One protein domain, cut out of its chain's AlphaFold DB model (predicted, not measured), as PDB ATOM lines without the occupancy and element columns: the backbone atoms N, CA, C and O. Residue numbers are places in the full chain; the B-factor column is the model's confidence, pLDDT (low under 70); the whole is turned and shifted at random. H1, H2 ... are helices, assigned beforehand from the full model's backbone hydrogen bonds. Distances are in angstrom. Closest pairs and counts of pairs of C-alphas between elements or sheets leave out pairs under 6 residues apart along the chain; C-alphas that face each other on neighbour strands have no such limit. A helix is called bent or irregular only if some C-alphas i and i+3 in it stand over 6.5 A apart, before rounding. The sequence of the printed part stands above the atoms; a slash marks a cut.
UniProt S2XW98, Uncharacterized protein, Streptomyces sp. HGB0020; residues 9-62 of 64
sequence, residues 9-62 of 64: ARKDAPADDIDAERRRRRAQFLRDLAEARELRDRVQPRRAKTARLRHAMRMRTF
ATOM      1  N   ALA A   9      84.752 151.135 113.786       54.34
ATOM      2  CA  ALA A   9      84.094 150.600 112.585       54.34
ATOM      3  C   ALA A   9      84.826 150.898 111.257       54.34
ATOM      4  O   ALA A   9      84.662 150.181 110.270       54.34
ATOM      5  N   ARG A  10      85.647 151.958 111.203       54.50
ATOM      6  CA  ARG A  10      86.416 152.334 110.002       54.50
ATOM      7  C   ARG A  10      87.780 151.641 109.893       54.50
ATOM      8  O   ARG A  10      88.363 151.662 108.811       54.50
ATOM      9  N   LYS A  11      88.288 151.033 110.973       55.72
ATOM     10  CA  LYS A  11      89.541 150.256 110.965       55.72
ATOM     11  C   LYS A  11      89.319 148.780 110.621       55.72
ATOM     12  O   LYS A  11      90.238 148.152 110.102       55.72
ATOM     13  N   ASP A  12      88.103 148.275 110.820       56.03
ATOM     14  CA  ASP A  12      87.772 146.859 110.636       56.03
ATOM     15  C   ASP A  12      87.339 146.493 109.210       56.03
ATOM     16  O   ASP A  12      87.459 145.339 108.827       56.03
ATOM     17  N   ALA A  13      86.941 147.452 108.368       58.66
ATOM     18  CA  ALA A  13      86.498 147.175 106.994       58.66
ATOM     19  C   ALA A  13      87.487 146.336 106.137       58.66
ATOM     20  O   ALA A  13      87.050 145.364 105.520       58.66
ATOM     21  N   PRO A  14      88.808 146.626 106.096       60.31
ATOM     22  CA  PRO A  14      89.751 145.774 105.370       60.31
ATOM     23  C   PRO A  14      90.038 144.444 106.089       60.31
ATOM     24  O   PRO A  14      90.364 143.463 105.426       60.31
ATOM     25  N   ALA A  15      89.919 144.379 107.419       62.66
ATOM     26  CA  ALA A  15      90.104 143.141 108.180       62.66
ATOM     27  C   ALA A  15      88.915 142.181 107.989       62.66
ATOM     28  O   ALA A  15      89.118 140.991 107.747       62.66
ATOM     29  N   ASP A  16      87.694 142.714 107.975       65.69
ATOM     30  CA  ASP A  16      86.451 141.992 107.717       65.69
ATOM     31  C   ASP A  16      86.400 141.404 106.307       65.69
ATOM     32  O   ASP A  16      85.902 140.290 106.128       65.69
ATOM     33  N   ASP A  17      86.942 142.100 105.305       66.56
ATOM     34  CA  ASP A  17      87.007 141.589 103.932       66.56
ATOM     35  C   ASP A  17      88.002 140.422 103.796       66.56
ATOM     36  O   ASP A  17      87.701 139.405 103.156       66.56
ATOM     37  N   ILE A  18      89.154 140.505 104.474       75.00
ATOM     38  CA  ILE A  18      90.134 139.411 104.549       75.00
ATOM     39  C   ILE A  18      89.569 138.224 105.337       75.00
ATOM     40  O   ILE A  18      89.741 137.068 104.932       75.00
ATOM     41  N   ASP A  19      88.838 138.475 106.423       77.81
ATOM     42  CA  ASP A  19      88.165 137.433 107.194       77.81
ATOM     43  C   ASP A  19      86.977 136.828 106.441       77.81
ATOM     44  O   ASP A  19      86.737 135.619 106.522       77.81
ATOM     45  N   ALA A  20      86.255 137.613 105.643       80.19
ATOM     46  CA  ALA A  20      85.231 137.116 104.734       80.19
ATOM     47  C   ALA A  20      85.848 136.203 103.671       80.19
ATOM     48  O   ALA A  20      85.330 135.111 103.420       80.19
ATOM     49  N   GLU A  21      86.987 136.575 103.090       84.00
ATOM     50  CA  GLU A  21      87.673 135.735 102.116       84.00
ATOM     51  C   GLU A  21      88.257 134.462 102.743       84.00
ATOM     52  O   GLU A  21      88.092 133.364 102.201       84.00
ATOM     53  N   ARG A  22      88.844 134.560 103.940       86.62
ATOM     54  CA  ARG A  22      89.303 133.404 104.718       86.62
ATOM     55  C   ARG A  22      88.141 132.466 105.053       86.62
ATOM     56  O   ARG A  22      88.288 131.251 104.915       86.62
ATOM     57  N   ARG A  23      86.974 132.998 105.435       85.50
ATOM     58  CA  ARG A  23      85.748 132.212 105.662       85.50
ATOM     59  C   ARG A  23      85.264 131.534 104.386       85.50
ATOM     60  O   ARG A  23      84.937 130.350 104.444       85.50
ATOM     61  N   ARG A  24      85.275 132.225 103.239       86.06
ATOM     62  CA  ARG A  24      84.923 131.648 101.928       86.06
ATOM     63  C   ARG A  24      85.840 130.474 101.570       86.06
ATOM     64  O   ARG A  24      85.344 129.383 101.281       86.06
ATOM     65  N   ARG A  25      87.162 130.657 101.678       89.56
ATOM     66  CA  ARG A  25      88.157 129.593 101.433       89.56
ATOM     67  C   ARG A  25      88.006 128.434 102.416       89.56
ATOM     68  O   ARG A  25      88.034 127.277 102.009       89.56
ATOM     69  N   ARG A  26      87.773 128.726 103.700       89.50
ATOM     70  CA  ARG A  26      87.526 127.705 104.728       89.50
ATOM     71  C   ARG A  26      86.254 126.913 104.445       89.50
ATOM     72  O   ARG A  26      86.268 125.698 104.590       89.50
ATOM     73  N   ALA A  27      85.172 127.570 104.040       91.38
ATOM     74  CA  ALA A  27      83.928 126.897 103.690       91.38
ATOM     75  C   ALA A  27      84.122 125.955 102.494       91.38
ATOM     76  O   ALA A  27      83.623 124.836 102.539       91.38
ATOM     77  N   GLN A  28      84.883 126.370 101.474       92.00
ATOM     78  CA  GLN A  28      85.246 125.484 100.363       92.00
ATOM     79  C   GLN A  28      86.075 124.293 100.842       92.00
ATOM     80  O   GLN A  28      85.694 123.154 100.612       92.00
ATOM     81  N   PHE A  29      87.133 124.541 101.612       92.38
ATOM     82  CA  PHE A  29      87.983 123.479 102.144       92.38
ATOM     83  C   PHE A  29      87.212 122.471 103.008       92.38
ATOM     84  O   PHE A  29      87.460 121.271 102.943       92.38
ATOM     85  N   LEU A  30      86.256 122.933 103.821       93.00
ATOM     86  CA  LEU A  30      85.418 122.048 104.632       93.00
ATOM     87  C   LEU A  30      84.472 121.196 103.778       93.00
ATOM     88  O   LEU A  30      84.221 120.050 104.149       93.00
ATOM     89  N   ARG A  31      83.980 121.727 102.651       89.62
ATOM     90  CA  ARG A  31      83.210 120.947 101.671       89.62
ATOM     91  C   ARG A  31      84.080 119.861 101.046       89.62
ATOM     92  O   ARG A  31      83.723 118.691 101.144       89.62
ATOM     93  N   ASP A  32      85.251 120.226 100.537       90.56
ATOM     94  CA  ASP A  32      86.177 119.284  99.892       90.56
ATOM     95  C   ASP A  32      86.648 118.199 100.879       90.56
ATOM     96  O   ASP A  32      86.746 117.017 100.551       90.56
ATOM     97  N   LEU A  33      86.885 118.577 102.140       92.50
ATOM     98  CA  LEU A  33      87.252 117.649 103.206       92.50
ATOM     99  C   LEU A  33      86.115 116.678 103.552       92.50
ATOM    100  O   LEU A  33      86.379 115.508 103.845       92.50
ATOM    101  N   ALA A  34      84.865 117.145 103.542       89.25
ATOM    102  CA  ALA A  34      83.704 116.286 103.748       89.25
ATOM    103  C   ALA A  34      83.537 115.300 102.584       89.25
ATOM    104  O   ALA A  34      83.373 114.103 102.828       89.25
ATOM    105  N   GLU A  35      83.680 115.774 101.346       88.69
ATOM    106  CA  GLU A  35      83.590 114.958 100.133       88.69
ATOM    107  C   GLU A  35      84.677 113.875 100.092       88.69
ATOM    108  O   GLU A  35      84.385 112.686  99.940       88.69
ATOM    109  N   ALA A  36      85.934 114.243 100.351       89.81
ATOM    110  CA  ALA A  36      87.038 113.288 100.419       89.81
ATOM    111  C   ALA A  36      86.838 112.244 101.533       89.81
ATOM    112  O   ALA A  36      87.199 111.069 101.391       89.81
ATOM    113  N   ARG A  37      86.250 112.652 102.663       82.75
ATOM    114  CA  ARG A  37      85.940 111.743 103.769       82.75
ATOM    115  C   ARG A  37      84.822 110.772 103.407       82.75
ATOM    116  O   ARG A  37      84.934 109.597 103.749       82.75
ATOM    117  N   GLU A  38      83.803 111.227 102.689       85.50
ATOM    118  CA  GLU A  38      82.740 110.371 102.171       85.50
ATOM    119  C   GLU A  38      83.281 109.358 101.153       85.50
ATOM    120  O   GLU A  38      82.986 108.165 101.246       85.50
ATOM    121  N   LEU A  39      84.159 109.797 100.245       88.69
ATOM    122  CA  LEU A  39      84.835 108.911  99.298       88.69
ATOM    123  C   LEU A  39      85.608 107.805 100.036       88.69
ATOM    124  O   LEU A  39      85.503 106.622  99.711       88.69
ATOM    125  N   ARG A  40      86.332 108.171 101.100       83.69
ATOM    126  CA  ARG A  40      87.067 107.213 101.935       83.69
ATOM    127  C   ARG A  40      86.143 106.246 102.679       83.69
ATOM    128  O   ARG A  40      86.492 105.073 102.835       83.69
ATOM    129  N   ASP A  41      84.979 106.715 103.119       84.00
ATOM    130  CA  ASP A  41      83.969 105.886 103.778       84.00
ATOM    131  C   ASP A  41      83.382 104.833 102.821       84.00
ATOM    132  O   ASP A  41      83.134 103.703 103.248       84.00
ATOM    133  N   ARG A  42      83.229 105.168 101.530       81.00
ATOM    134  CA  ARG A  42      82.813 104.223 100.476       81.00
ATOM    135  C   ARG A  42      83.874 103.154 100.209       81.00
ATOM    136  O   ARG A  42      83.539 101.981 100.081       81.00
ATOM    137  N   VAL A  43      85.151 103.540 100.177       87.38
ATOM    138  CA  VAL A  43      86.269 102.611  99.918       87.38
ATOM    139  C   VAL A  43      86.545 101.686 101.114       87.38
ATOM    140  O   VAL A  43      87.019 100.566 100.933       87.38
ATOM    141  N   GLN A  44      86.255 102.110 102.353       81.00
ATOM    142  CA  GLN A  44      86.522 101.311 103.561       81.00
ATOM    143  C   GLN A  44      85.331 101.291 104.536       81.00
ATOM    144  O   GLN A  44      85.426 101.823 105.653       81.00
ATOM    145  N   PRO A  45      84.232 100.590 104.193       79.56
ATOM    146  CA  PRO A  45      82.984 100.628 104.963       79.56
ATOM    147  C   PRO A  45      83.149 100.152 106.416       79.56
ATOM    148  O   PRO A  45      82.517 100.683 107.333       79.56
ATOM    149  N   ARG A  46      84.054  99.193 106.668       80.12
ATOM    150  CA  ARG A  46      84.355  98.714 108.031       80.12
ATOM    151  C   ARG A  46      84.973  99.816 108.893       80.12
ATOM    152  O   ARG A  46      84.533 100.026 110.021       80.12
ATOM    153  N   ARG A  47      85.956 100.555 108.361       81.00
ATOM    154  CA  ARG A  47      86.627 101.635 109.104       81.00
ATOM    155  C   ARG A  47      85.692 102.815 109.354       81.00
ATOM    156  O   ARG A  47      85.723 103.366 110.454       81.00
ATOM    157  N   ALA A  48      84.829 103.141 108.394       81.50
ATOM    158  CA  ALA A  48      83.809 104.175 108.539       81.50
ATOM    159  C   ALA A  48      82.856 103.882 109.711       81.50
ATOM    160  O   ALA A  48      82.678 104.712 110.606       81.50
ATOM    161  N   LYS A  49      82.305 102.659 109.771       79.12
ATOM    162  CA  LYS A  49      81.397 102.236 110.850       79.12
ATOM    163  C   LYS A  49      82.073 102.298 112.223       79.12
ATOM    164  O   LYS A  49      81.504 102.852 113.162       79.12
ATOM    165  N   THR A  50      83.301 101.788 112.337       87.56
ATOM    166  CA  THR A  50      84.061 101.831 113.595       87.56
ATOM    167  C   THR A  50      84.384 103.263 114.024       87.56
ATOM    168  O   THR A  50      84.298 103.572 115.210       87.56
ATOM    169  N   ALA A  51      84.729 104.154 113.089       86.19
ATOM    170  CA  ALA A  51      84.998 105.557 113.396       86.19
ATOM    171  C   ALA A  51      83.760 106.271 113.962       86.19
ATOM    172  O   ALA A  51      83.883 106.982 114.960       86.19
ATOM    173  N   ARG A  52      82.572 106.030 113.387       83.31
ATOM    174  CA  ARG A  52      81.296 106.567 113.898       83.31
ATOM    175  C   ARG A  52      80.996 106.062 115.307       83.31
ATOM    176  O   ARG A  52      80.702 106.862 116.190       83.31
ATOM    177  N   LEU A  53      81.149 104.756 115.539       89.62
ATOM    178  CA  LEU A  53      80.901 104.153 116.851       89.62
ATOM    179  C   LEU A  53      81.856 104.706 117.921       89.62
ATOM    180  O   LEU A  53      81.422 105.103 118.998       89.62
ATOM    181  N   ARG A  54      83.154 104.800 117.599       89.75
ATOM    182  CA  ARG A  54      84.170 105.382 118.491       89.75
ATOM    183  C   ARG A  54      83.894 106.850 118.792       89.75
ATOM    184  O   ARG A  54      84.104 107.279 119.919       89.75
ATOM    185  N   HIS A  55      83.438 107.613 117.802       87.56
ATOM    186  CA  HIS A  55      83.075 109.012 117.996       87.56
ATOM    187  C   HIS A  55      81.881 109.156 118.947       87.56
ATOM    188  O   HIS A  55      81.973 109.921 119.901       87.56
ATOM    189  N   ALA A  56      80.820 108.368 118.754       89.00
ATOM    190  CA  ALA A  56      79.661 108.355 119.646       89.00
ATOM    191  C   ALA A  56      80.038 107.946 121.080       89.00
ATOM    192  O   ALA A  56      79.635 108.597 122.039       89.00
ATOM    193  N   MET A  57      80.873 106.913 121.234       91.94
ATOM    194  CA  MET A  57      81.393 106.507 122.543       91.94
ATOM    195  C   MET A  57      82.227 107.609 123.200       91.94
ATOM    196  O   MET A  57      82.068 107.852 124.390       91.94
ATOM    197  N   ARG A  58      83.077 108.301 122.427       91.00
ATOM    198  CA  ARG A  58      83.877 109.421 122.932       91.00
ATOM    199  C   ARG A  58      82.987 110.581 123.375       91.00
ATOM    200  O   ARG A  58      83.222 111.108 124.450       91.00
ATOM    201  N   MET A  59      81.962 110.928 122.596       92.62
ATOM    202  CA  MET A  59      80.986 111.961 122.957       92.62
ATOM    203  C   MET A  59      80.200 111.598 124.224       92.62
ATOM    204  O   MET A  59      79.922 112.474 125.032       92.62
ATOM    205  N   ARG A  60      79.898 110.309 124.442       90.69
ATOM    206  CA  ARG A  60      79.157 109.831 125.624       90.69
ATOM    207  C   ARG A  60      79.872 110.108 126.947       90.69
ATOM    208  O   ARG A  60      79.216 110.267 127.968       90.69
ATOM    209  N   THR A  61      81.199 110.100 126.948       91.38
ATOM    210  CA  THR A  61      82.008 110.251 128.168       91.38
ATOM    211  C   THR A  61      82.882 111.498 128.141       91.38
ATOM    212  O   THR A  61      83.761 111.639 128.988       91.38
ATOM    213  N   PHE A  62      82.695 112.377 127.157       89.12
ATOM    214  CA  PHE A  62      83.450 113.618 127.065       89.12
ATOM    215  C   PHE A  62      83.008 114.573 128.179       89.12
ATOM    216  O   PHE A  62      81.812 114.757 128.400       89.12
TER     217      PHE A  62
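AT A GLANCE: This is residues 9 to 62 of the 64 residues of an uncharacterized protein of Streptomyces sp. HGB0020 (UniProt S2XW98). Two helices meet at their ends in an open V of unequal arms, the long H1 and the shorter H2, which folds back partway from the corner at residue 44. H1 makes the longest axis, and its first residues are turned by a kink near residue 16. The printed part has 54 residues with two named helices and no named strand, is all helix, and is extended, with a radius of gyration of the C-alphas of 18.0 A and a flat outline of 53 by 29 by 6 A.

IN THESE COORDINATES: H1, residues 9 to 43, begins at C-alpha 9 (84.094, 150.600, 112.585) and is 49.7 A long. It is irregular: C-alphas 11 and 14 are 7.2 A apart. H2, residues 45 to 60, is 22.9 A long and ends at C-alpha 60 (79.157, 109.831, 125.624).

HOW THE PARTS SIT: H1 and H2 only just touch, and only at the corner by their tight link, with 3 pairs of C-alphas within 8 A; the closest C-alphas, of Asp 41 and Ala 48, are 5.1 A apart. H1 touches with residues 40 to 41 alone, H2 with residues 47 to 48 alone. They run opposite ways at a steep tilt of 52 degrees. In H2 every O i to N i+4 pair is within hydrogen-bond range; in H1, 28 of 31 are.

THE WHOLE: The C-alphas farthest apart, of Arg 10 and Arg 46, are 53.7 A apart. The printed part has no cut. Residues 9 to 17 are under pLDDT 70.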